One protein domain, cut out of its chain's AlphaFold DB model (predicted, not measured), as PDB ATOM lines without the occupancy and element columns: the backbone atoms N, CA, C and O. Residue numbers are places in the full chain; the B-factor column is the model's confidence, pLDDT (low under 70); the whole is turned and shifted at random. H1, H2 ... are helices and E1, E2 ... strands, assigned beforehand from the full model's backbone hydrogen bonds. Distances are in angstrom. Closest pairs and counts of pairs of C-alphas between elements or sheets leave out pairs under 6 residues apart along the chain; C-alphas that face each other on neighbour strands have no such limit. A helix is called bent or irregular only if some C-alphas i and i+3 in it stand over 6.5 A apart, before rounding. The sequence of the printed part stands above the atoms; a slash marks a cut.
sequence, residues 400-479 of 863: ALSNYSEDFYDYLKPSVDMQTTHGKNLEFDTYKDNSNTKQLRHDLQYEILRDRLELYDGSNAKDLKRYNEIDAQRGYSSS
ATOM      1  N   ALA A 400     147.250 175.397 123.857       76.62
ATOM      2  CA  ALA A 400     147.469 174.517 122.725       76.62
ATOM      3  C   ALA A 400     148.375 173.363 123.140       76.62
ATOM      4  O   ALA A 400     149.272 173.515 123.977       76.62
ATOM      5  N   LEU A 401     148.107 172.211 122.544       77.00
ATOM      6  CA  LEU A 401     148.873 171.002 122.758       77.00
ATOM      7  C   LEU A 401     150.204 171.087 122.009       77.00
ATOM      8  O   LEU A 401     150.239 171.517 120.857       77.00
ATOM      9  N   SER A 402     151.292 170.678 122.655       74.12
ATOM     10  CA  SER A 402     152.630 170.669 122.046       74.12
ATOM     11  C   SER A 402     153.412 169.390 122.327       74.12
ATOM     12  O   SER A 402     154.617 169.366 122.077       74.12
ATOM     13  N   ASN A 403     152.760 168.381 122.907       78.12
ATOM     14  CA  ASN A 403     153.342 167.070 123.138       78.12
ATOM     15  C   ASN A 403     152.689 166.075 122.178       78.12
ATOM     16  O   ASN A 403     151.495 165.785 122.286       78.12
ATOM     17  N   TYR A 404     153.480 165.617 121.214       80.75
ATOM     18  CA  TYR A 404     153.066 164.662 120.197       80.75
ATOM     19  C   TYR A 404     153.894 163.396 120.360       80.75
ATOM     20  O   TYR A 404     155.110 163.455 120.575       80.75
ATOM     21  N   SER A 405     153.214 162.259 120.275       81.06
ATOM     22  CA  SER A 405     153.849 160.958 120.171       81.06
ATOM     23  C   SER A 405     153.383 160.311 118.884       81.06
ATOM     24  O   SER A 405     152.186 160.116 118.668       81.06
ATOM     25  N   GLU A 406     154.352 160.014 118.031       81.06
ATOM     26  CA  GLU A 406     154.117 159.256 116.814       81.06
ATOM     27  C   GLU A 406     154.765 157.885 116.960       81.06
ATOM     28  O   GLU A 406     155.923 157.774 117.382       81.06
ATOM     29  N   ASP A 407     153.996 156.861 116.605       76.62
ATOM     30  CA  ASP A 407     154.477 155.498 116.415       76.62
ATOM     31  C   ASP A 407     154.523 155.173 114.919       76.62
ATOM     32  O   ASP A 407     153.753 155.716 114.116       76.62
ATOM     33  N   PHE A 408     155.448 154.301 114.538       77.31
ATOM     34  CA  PHE A 408     155.684 153.908 113.164       77.31
ATOM     35  C   PHE A 408     156.020 152.424 113.045       77.31
ATOM     36  O   PHE A 408     156.977 151.929 113.636       77.31
ATOM     37  N   TYR A 409     155.308 151.740 112.150       72.50
ATOM     38  CA  TYR A 409     155.637 150.374 111.763       72.50
ATOM     39  C   TYR A 409     156.689 150.342 110.642       72.50
ATOM     40  O   TYR A 409     156.400 150.668 109.482       72.50
ATOM     41  N   ASP A 410     157.901 149.890 110.980       73.75
ATOM     42  CA  ASP A 410     158.968 149.619 110.014       73.75
ATOM     43  C   ASP A 410     158.839 148.195 109.454       73.75
ATOM     44  O   ASP A 410     159.142 147.212 110.126       73.75
ATOM     45  N   TYR A 411     158.428 148.077 108.191       70.44
ATOM     46  CA  TYR A 411     158.264 146.773 107.543       70.44
ATOM     47  C   TYR A 411     159.588 146.002 107.380       70.44
ATOM     48  O   TYR A 411     159.570 144.773 107.337       70.44
ATOM     49  N   LEU A 412     160.735 146.693 107.308       73.62
ATOM     50  CA  LEU A 412     162.058 146.058 107.240       73.62
ATOM     51  C   LEU A 412     162.552 145.631 108.623       73.62
ATOM     52  O   LEU A 412     163.433 144.774 108.731       73.62
ATOM     53  N   LYS A 413     162.016 146.241 109.684       74.94
ATOM     54  CA  LYS A 413     162.398 145.996 111.078       74.94
ATOM     55  C   LYS A 413     161.164 145.942 111.988       74.94
ATOM     56  O   LYS A 413     161.089 146.708 112.945       74.94
ATOM     57  N   PRO A 414     160.229 145.000 111.763       71.62
ATOM     58  CA  PRO A 414     158.939 144.982 112.457       71.62
ATOM     59  C   PRO A 414     159.050 144.703 113.961       71.62
ATOM     60  O   PRO A 414     158.103 144.932 114.701       71.62
ATOM     61  N   SER A 415     160.198 144.193 114.415       70.75
ATOM     62  CA  SER A 415     160.487 143.941 115.830       70.75
ATOM     63  C   SER A 415     161.041 145.161 116.573       70.75
ATOM     64  O   SER A 415     161.279 145.069 117.775       70.75
ATOM     65  N   VAL A 416     161.334 146.263 115.875       70.06
ATOM     66  CA  VAL A 416     161.849 147.487 116.492       70.06
ATOM     67  C   VAL A 416     160.668 148.393 116.799       70.06
ATOM     68  O   VAL A 416     159.992 148.858 115.888       70.06
ATOM     69  N   ASP A 417     160.449 148.643 118.085       65.50
ATOM     70  CA  ASP A 417     159.547 149.696 118.534       65.50
ATOM     71  C   ASP A 417     160.187 151.054 118.217       65.50
ATOM     72  O   ASP A 417     161.337 151.317 118.592       65.50
ATOM     73  N   MET A 418     159.477 151.873 117.446       70.31
ATOM     74  CA  MET A 418     159.972 153.145 116.925       70.31
ATOM     75  C   MET A 418     159.213 154.330 117.518       70.31
ATOM     76  O   MET A 418     159.289 155.416 116.958       70.31
ATOM     77  N   GLN A 419     158.534 154.179 118.656       73.50
ATOM     78  CA  GLN A 419     157.832 155.296 119.281       73.50
ATOM     79  C   GLN A 419     158.799 156.423 119.687       73.50
ATOM     80  O   GLN A 419     159.771 156.223 120.422       73.50
ATOM     81  N   THR A 420     158.512 157.653 119.247       67.75
ATOM     82  CA  THR A 420     159.193 158.848 119.767       67.75
ATOM     83  C   THR A 420     158.181 159.852 120.290       67.75
ATOM     84  O   THR A 420     157.143 160.095 119.678       67.75
ATOM     85  N   THR A 421     158.505 160.454 121.432       67.25
ATOM     86  CA  THR A 421     157.706 161.523 122.035       67.25
ATOM     87  C   THR A 421     158.507 162.812 121.979       67.25
ATOM     88  O   THR A 421     159.644 162.864 122.458       67.25
ATOM     89  N   HIS A 422     157.927 163.859 121.394       68.62
ATOM     90  CA  HIS A 422     158.531 165.186 121.376       68.62
ATOM     91  C   HIS A 422     157.603 166.204 122.034       68.62
ATOM     92  O   HIS A 422     156.584 166.614 121.478       68.62
ATOM     93  N   GLY A 423     158.007 166.658 123.219       60.56
ATOM     94  CA  GLY A 423     157.414 167.805 123.888       60.56
ATOM     95  C   GLY A 423     158.339 169.006 123.759       60.56
ATOM     96  O   GLY A 423     159.441 169.000 124.310       60.56
ATOM     97  N   LYS A 424     157.904 170.064 123.067       57.56
ATOM     98  CA  LYS A 424     158.694 171.301 123.011       57.56
ATOM     99  C   LYS A 424     158.489 172.099 124.304       57.56
ATOM    100  O   LYS A 424     157.495 172.807 124.457       57.56
ATOM    101  N   ASN A 425     159.431 171.981 125.242       54.19
ATOM    102  CA  ASN A 425     159.555 172.916 126.361       54.19
ATOM    103  C   ASN A 425     160.162 174.205 125.826       54.19
ATOM    104  O   ASN A 425     161.281 174.212 125.323       54.19
ATOM    105  N   LEU A 426     159.404 175.286 125.897       52.72
ATOM    106  CA  LEU A 426     159.797 176.542 125.293       52.72
ATOM    107  C   LEU A 426     160.102 177.562 126.380       52.72
ATOM    108  O   LEU A 426     159.209 178.055 127.066       52.72
ATOM    109  N   GLU A 427     161.389 177.842 126.544       48.66
ATOM    110  CA  GLU A 427     161.887 178.976 127.310       48.66
ATOM    111  C   GLU A 427     161.926 180.183 126.367       48.66
ATOM    112  O   GLU A 427     162.905 180.393 125.659       48.66
ATOM    113  N   PHE A 428     160.827 180.938 126.294       51.97
ATOM    114  CA  PHE A 428     160.826 182.243 125.631       51.97
ATOM    115  C   PHE A 428     160.765 183.354 126.674       51.97
ATOM    116  O   PHE A 428     159.937 183.312 127.590       51.97
ATOM    117  N   ASP A 429     161.605 184.371 126.496       45.41
ATOM    118  CA  ASP A 429     161.683 185.527 127.393       45.41
ATOM    119  C   ASP A 429     160.431 186.419 127.331       45.41
ATOM    120  O   ASP A 429     160.070 187.059 128.320       45.41
ATOM    121  N   THR A 430     159.717 186.430 126.200       49.03
ATOM    122  CA  THR A 430     158.595 187.344 125.930       49.03
ATOM    123  C   THR A 430     157.236 186.858 126.442       49.03
ATOM    124  O   THR A 430     156.399 187.691 126.789       49.03
ATOM    125  N   TYR A 431     156.995 185.543 126.534       54.19
ATOM    126  CA  TYR A 431     155.755 184.981 127.093       54.19
ATOM    127  C   TYR A 431     156.018 183.699 127.878       54.19
ATOM    128  O   TYR A 431     155.916 182.587 127.356       54.19
ATOM    129  N   LYS A 432     156.267 183.856 129.182       57.75
ATOM    130  CA  LYS A 432     156.372 182.715 130.092       57.75
ATOM    131  C   LYS A 432     155.081 181.900 130.063       57.75
ATOM    132  O   LYS A 432     153.968 182.433 130.134       57.75
ATOM    133  N   ASP A 433     155.226 180.587 129.934       60.28
ATOM    134  CA  ASP A 433     154.098 179.699 130.155       60.28
ATOM    135  C   ASP A 433     153.645 179.763 131.608       60.28
ATOM    136  O   ASP A 433     154.439 179.975 132.526       60.28
ATOM    137  N   ASN A 434     152.339 179.590 131.806       70.81
ATOM    138  CA  ASN A 434     151.787 179.506 133.144       70.81
ATOM    139  C   ASN A 434     152.371 178.258 133.822       70.81
ATOM    140  O   ASN A 434     152.130 177.129 133.386       70.81
ATOM    141  N   SER A 435     153.135 178.480 134.894       68.88
ATOM    142  CA  SER A 435     153.807 177.435 135.667       68.88
ATOM    143  C   SER A 435     152.840 176.361 136.162       68.88
ATOM    144  O   SER A 435     153.201 175.188 136.178       68.88
ATOM    145  N   ASN A 436     151.595 176.734 136.478       71.19
ATOM    146  CA  ASN A 436     150.575 175.820 137.003       71.19
ATOM    147  C   ASN A 436     149.974 174.907 135.923       71.19
ATOM    148  O   ASN A 436     149.421 173.864 136.246       71.19
ATOM    149  N   THR A 437     150.075 175.277 134.642       67.25
ATOM    150  CA  THR A 437     149.585 174.467 133.510       67.25
ATOM    151  C   THR A 437     150.719 173.840 132.700       67.25
ATOM    152  O   THR A 437     150.462 173.206 131.679       67.25
ATOM    153  N   LYS A 438     151.978 174.017 133.126       68.38
ATOM    154  CA  LYS A 438     153.145 173.432 132.449       68.38
ATOM    155  C   LYS A 438     153.079 171.905 132.472       68.38
ATOM    156  O   LYS A 438     153.271 171.281 131.433       68.38
ATOM    157  N   GLN A 439     152.714 171.335 133.624       71.75
ATOM    158  CA  GLN A 439     152.490 169.896 133.774       71.75
ATOM    159  C   GLN A 439     151.346 169.413 132.873       71.75
ATOM    160  O   GLN A 439     151.514 168.453 132.137       71.75
ATOM    161  N   LEU A 440     150.231 170.153 132.820       76.69
ATOM    162  CA  LEU A 440     149.079 169.811 131.980       76.69
ATOM    163  C   LEU A 440     149.435 169.690 130.487       76.69
ATOM    164  O   LEU A 440     148.901 168.828 129.800       76.69
ATOM    165  N   ARG A 441     150.334 170.538 129.967       71.19
ATOM    166  CA  ARG A 441     150.780 170.439 128.566       71.19
ATOM    167  C   ARG A 441     151.707 169.246 128.321       71.19
ATOM    168  O   ARG A 441     151.771 168.763 127.198       71.19
ATOM    169  N   HIS A 442     152.437 168.814 129.344       68.25
ATOM    170  CA  HIS A 442     153.273 167.625 129.266       68.25
ATOM    171  C   HIS A 442     152.429 166.346 129.346       68.25
ATOM    172  O   HIS A 442     152.629 165.448 128.536       68.25
ATOM    173  N   ASP A 443     151.460 166.299 130.262       77.50
ATOM    174  CA  ASP A 443     150.625 165.118 130.508       77.50
ATOM    175  C   ASP A 443     149.607 164.864 129.387       77.50
ATOM    176  O   ASP A 443     149.285 163.717 129.086       77.50
ATOM    177  N   LEU A 444     149.083 165.923 128.758       81.56
ATOM    178  CA  LEU A 444     148.240 165.771 127.575       81.56
ATOM    179  C   LEU A 444     149.125 165.435 126.375       81.56
ATOM    180  O   LEU A 444     149.973 166.232 125.978       81.56
ATOM    181  N   GLN A 445     148.885 164.271 125.780       77.56
ATOM    182  CA  GLN A 445     149.618 163.761 124.628       77.56
ATOM    183  C   GLN A 445     148.652 163.500 123.473       77.56
ATOM    184  O   GLN A 445     147.562 162.966 123.677       77.56
ATOM    185  N   TYR A 446     149.047 163.892 122.261       80.50
ATOM    186  CA  TYR A 446     148.363 163.468 121.040       80.50
ATOM    187  C   TYR A 446     149.113 162.296 120.433       80.50
ATOM    188  O   TYR A 446     150.287 162.430 120.084       80.50
ATOM    189  N   GLU A 447     148.433 161.162 120.333       81.56
ATOM    190  CA  GLU A 447     148.981 159.945 119.749       81.56
ATOM    191  C   GLU A 447     148.540 159.830 118.296       81.56
ATOM    192  O   GLU A 447     147.350 159.893 117.978       81.56
ATOM    193  N   ILE A 448     149.513 159.676 117.407       77.56
ATOM    194  CA  ILE A 448     149.281 159.473 115.983       77.56
ATOM    195  C   ILE A 448     150.020 158.204 115.581       77.56
ATOM    196  O   ILE A 448     151.228 158.086 115.768       77.56
ATOM    197  N   LEU A 449     149.302 157.262 114.974       76.12
ATOM    198  CA  LEU A 449     149.958 156.203 114.225       76.12
ATOM    199  C   LEU A 449     150.320 156.767 112.860       76.12
ATOM    200  O   LEU A 449     149.439 157.103 112.061       76.12
ATOM    201  N   ARG A 450     151.617 156.900 112.602       76.56
ATOM    202  CA  ARG A 450     152.069 157.342 111.301       76.56
ATOM    203  C   ARG A 450     152.110 156.154 110.376       76.56
ATOM    204  O   ARG A 450     152.867 155.209 110.583       76.56
ATOM    205  N   ASP A 451     151.317 156.253 109.316       67.62
ATOM    206  CA  ASP A 451     151.312 155.225 108.299       67.62
ATOM    207  C   ASP A 451     152.716 155.142 107.701       67.62
ATOM    208  O   ASP A 451     153.282 154.070 107.766       67.62
ATOM    209  N   ARG A 452     153.344 156.247 107.256       70.94
ATOM    210  CA  ARG A 452     154.631 156.246 106.525       70.94
ATOM    211  C   ARG A 452     155.722 157.211 107.032       70.94
ATOM    212  O   ARG A 452     155.432 158.371 107.314       70.94
ATOM    213  N   LEU A 453     156.983 156.754 107.021       72.62
ATOM    214  CA  LEU A 453     158.196 157.589 107.080       72.62
ATOM    215  C   LEU A 453     158.904 157.623 105.721       72.62
ATOM    216  O   LEU A 453     158.753 156.696 104.921       72.62
ATOM    217  N   GLU A 454     159.660 158.683 105.457       67.19
ATOM    218  CA  GLU A 454     160.178 159.003 104.128       67.19
ATOM    219  C   GLU A 454     161.708 159.136 104.176       67.19
ATOM    220  O   GLU A 454     162.214 160.241 104.207       67.19
ATOM    221  N   LEU A 455     162.501 158.053 104.176       58.06
ATOM    222  CA  LEU A 455     163.969 158.203 104.127       58.06
ATOM    223  C   LEU A 455     164.697 157.260 103.178       58.06
ATOM    224  O   LEU A 455     164.524 156.047 103.212       58.06
ATOM    225  N   TYR A 456     165.642 157.867 102.450       46.44
ATOM    226  CA  TYR A 456     166.745 157.217 101.735       46.44
ATOM    227  C   TYR A 456     168.036 157.156 102.587       46.44
ATOM    228  O   TYR A 456     168.937 156.379 102.283       46.44
ATOM    229  N   ASP A 457     168.155 157.958 103.663       50.47
ATOM    230  CA  ASP A 457     169.363 158.025 104.519       50.47
ATOM    231  C   ASP A 457     169.438 156.905 105.584       50.47
ATOM    232  O   ASP A 457     170.422 156.803 106.323       50.47
ATOM    233  N   GLY A 458     168.398 156.064 105.658       54.88
ATOM    234  CA  GLY A 458     168.307 154.895 106.533       54.88
ATOM    235  C   GLY A 458     167.968 155.185 108.000       54.88
ATOM    236  O   GLY A 458     167.991 154.254 108.808       54.88
ATOM    237  N   SER A 459     167.656 156.432 108.379       65.00
ATOM    238  CA  SER A 459     167.406 156.809 109.775       65.00
ATOM    239  C   SER A 459     165.952 157.204 110.055       65.00
ATOM    240  O   SER A 459     165.684 158.329 110.459       65.00
ATOM    241  N   ASN A 460     165.017 156.255 109.925       68.19
ATOM    242  CA  ASN A 460     163.581 156.415 110.227       68.19
ATOM    243  C   ASN A 460     163.301 157.205 111.535       68.19
ATOM    244  O   ASN A 460     162.419 158.058 111.583       68.19
ATOM    245  N   ALA A 461     164.120 157.027 112.576       71.56
ATOM    246  CA  ALA A 461     164.006 157.781 113.829       71.56
ATOM    247  C   ALA A 461     164.207 159.310 113.688       71.56
ATOM    248  O   ALA A 461     163.593 160.076 114.431       71.56
ATOM    249  N   LYS A 462     165.052 159.783 112.756       76.62
ATOM    250  CA  LYS A 462     165.241 161.225 112.496       76.62
ATOM    251  C   LYS A 462     163.992 161.853 111.894       76.62
ATOM    252  O   LYS A 462     163.611 162.944 112.308       76.62
ATOM    253  N   ASP A 463     163.371 161.166 110.945       77.94
ATOM    254  CA  ASP A 463     162.164 161.636 110.272       77.94
ATOM    255  C   ASP A 463     160.984 161.717 111.228       77.94
ATOM    256  O   ASP A 463     160.301 162.739 111.297       77.94
ATOM    257  N   LEU A 464     160.796 160.669 112.027       79.31
ATOM    258  CA  LEU A 464     159.761 160.638 113.051       79.31
ATOM    259  C   LEU A 464     159.944 161.782 114.060       79.31
ATOM    260  O   LEU A 464     159.007 162.521 114.358       79.31
ATOM    261  N   LYS A 465     161.183 162.011 114.520       81.31
ATOM    262  CA  LYS A 465     161.512 163.144 115.394       81.31
ATOM    263  C   LYS A 465     161.209 164.491 114.727       81.31
ATOM    264  O   LYS A 465     160.632 165.363 115.367       81.31
ATOM    265  N   ARG A 466     161.573 164.656 113.453       84.94
ATOM    266  CA  ARG A 466     161.337 165.879 112.673       84.94
ATOM    267  C   ARG A 466     159.848 166.186 112.532       84.94
ATOM    268  O   ARG A 466     159.445 167.326 112.745       84.94
ATOM    269  N   TYR A 467     159.023 165.203 112.186       85.75
ATOM    270  CA  TYR A 467     157.590 165.441 112.050       85.75
ATOM    271  C   TYR A 467     156.912 165.724 113.395       85.75
ATOM    272  O   TYR A 467     156.119 166.661 113.476       85.75
ATOM    273  N   ASN A 468     157.304 165.025 114.463       83.69
ATOM    274  CA  ASN A 468     156.866 165.358 115.819       83.69
ATOM    275  C   ASN A 468     157.262 166.792 116.216       83.69
ATOM    276  O   ASN A 468     156.475 167.513 116.832       83.69
ATOM    277  N   GLU A 469     158.455 167.250 115.826       85.06
ATOM    278  CA  GLU A 469     158.892 168.638 116.014       85.06
ATOM    279  C   GLU A 469     158.034 169.638 115.225       85.06
ATOM    280  O   GLU A 469     157.667 170.684 115.770       85.06
ATOM    281  N   ILE A 470     157.686 169.333 113.971       87.56
ATOM    282  CA  ILE A 470     156.798 170.157 113.130       87.56
ATOM    283  C   ILE A 470     155.403 170.253 113.762       87.56
ATOM    284  O   ILE A 470     154.863 171.353 113.888       87.56
ATOM    285  N   ASP A 471     154.831 169.133 114.200       86.56
ATOM    286  CA  ASP A 471     153.494 169.074 114.792       86.56
ATOM    287  C   ASP A 471     153.453 169.784 116.159       86.56
ATOM    288  O   ASP A 471     152.542 170.581 116.423       86.56
ATOM    289  N   ALA A 472     154.498 169.628 116.980       84.06
ATOM    290  CA  ALA A 472     154.671 170.381 118.221       84.06
ATOM    291  C   ALA A 472     154.788 171.896 117.972       84.06
ATOM    292  O   ALA A 472     154.164 172.692 118.682       84.06
ATOM    293  N   GLN A 473     155.553 172.313 116.955       86.31
ATOM    294  CA  GLN A 473     155.671 173.718 116.548       86.31
ATOM    295  C   GLN A 473     154.343 174.272 116.028       86.31
ATOM    296  O   GLN A 473     153.964 175.373 116.420       86.31
ATOM    297  N   ARG A 474     153.597 173.506 115.225       88.25
ATOM    298  CA  ARG A 474     152.261 173.876 114.735       88.25
ATOM    299  C   ARG A 474     151.314 174.149 115.896       88.25
ATOM    300  O   ARG A 474     150.755 175.243 115.987       88.25
ATOM    301  N   GLY A 475     151.202 173.198 116.825       81.25
ATOM    302  CA  GLY A 475     150.394 173.352 118.031       81.25
ATOM    303  C   GLY A 475     150.800 174.589 118.829       81.25
ATOM    304  O   GLY A 475     149.959 175.418 119.174       81.25
ATOM    305  N   TYR A 476     152.097 174.800 119.034       79.81
ATOM    306  CA  TYR A 476     152.573 175.951 119.790       79.81
ATOM    307  C   TYR A 476     152.373 177.302 119.082       79.81
ATOM    308  O   TYR A 476     151.977 178.273 119.729       79.81
ATOM    309  N   SER A 477     152.593 177.384 117.768       82.19
ATOM    310  CA  SER A 477     152.377 178.606 116.977       82.19
ATOM    311  C   SER A 477     150.917 179.074 117.009       82.19
ATOM    312  O   SER A 477     150.642 180.263 116.906       82.19
ATOM    313  N   SER A 478     149.983 178.150 117.260       77.50
ATOM    314  CA  SER A 478     148.560 178.451 117.431       77.50
ATOM    315  C   SER A 478     148.180 179.023 118.797       77.50
ATOM    316  O   SER A 478     147.063 179.515 118.972       77.50
ATOM    317  N   SER A 479     149.089 178.945 119.773       78.94
ATOM    318  CA  SER A 479     148.794 179.302 121.161       78.94
ATOM    319  C   SER A 479     148.739 180.806 121.394       78.94
ATOM    320  O   SER A 479     147.950 181.246 122.224       78.94
TER     321      SER A 479
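AT A GLANCE: This is residues 400 to 479 of the 863 residues of the protein "Type VI secretion system tip protein VgrG" of Arcobacter sp. FWKO B (UniProt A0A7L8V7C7). A narrow sheet of three strands has one long helix, H2, packed over one face and running nearly along it, in two layers. A short helix, H1, grazes the sheet with its residues 441 to 443; the loop between E1 and E2 reaches one end of the rod-shaped whole, and residues 427 to 432 stick out at the other. The printed part has 80 residues, with E1, E2, H1, E3 and H2 in that order, class mixed; the sheet, also mixed, runs E2, E1, E3. It is only just loose, close to compact, with a radius of gyration of the C-alphas of 14.4 A and spans of 44 by 22 by 16 A.

IN THESE COORDINATES: E1, residues 403 to 408, is 16.7 A long and begins at C-alpha 403 (153.342, 167.070, 123.138). E2 is residues 420 to 423, 10.0 A. H1, residues 435 to 443, 13.7 A, is irregular: C-alphas 436 and 439 are 7.0 A apart. E3 is residues 446 to 450, 12.1 A. H2, residues 460 to 477, is 25.8 A long and ends at C-alpha 477 (152.377, 178.606, 116.977).

HOW THE PARTS SIT: E1 and E2 form an antiparallel hairpin at 167 degrees, with N 422 and O 404 3.0 A apart, within hydrogen-bond range. E1 and E3 are parallel at 23 degrees, with N 405 and O 446 within range at 2.9 A. The closest C-alphas of H1 and E1 are those of His 442 and Asn 403, 6.2 A. H2 is on the sheet, over E2 and E1, at a height of 7.8 A; it runs along the strands, but only just, at 28 degrees to E1 on the local plane. Its closest C-alphas to E1 are those of Asn 468 and Tyr 404, 5.8 A. H1 and H2 are apart. Every O i to N i+4 pair of H2 is within hydrogen-bond range; in H1, 3 of 5 are.

THE WHOLE: The C-alphas farthest apart, of Leu 412 and Thr 430, are 45.5 A from each other. The links E1 to E2 and E2 to H1 are long, and the printed part has no cut. Mean pLDDT of the printed part is 71.6; 27 residues are under 70, among them 420 to 433 and 454 to 460.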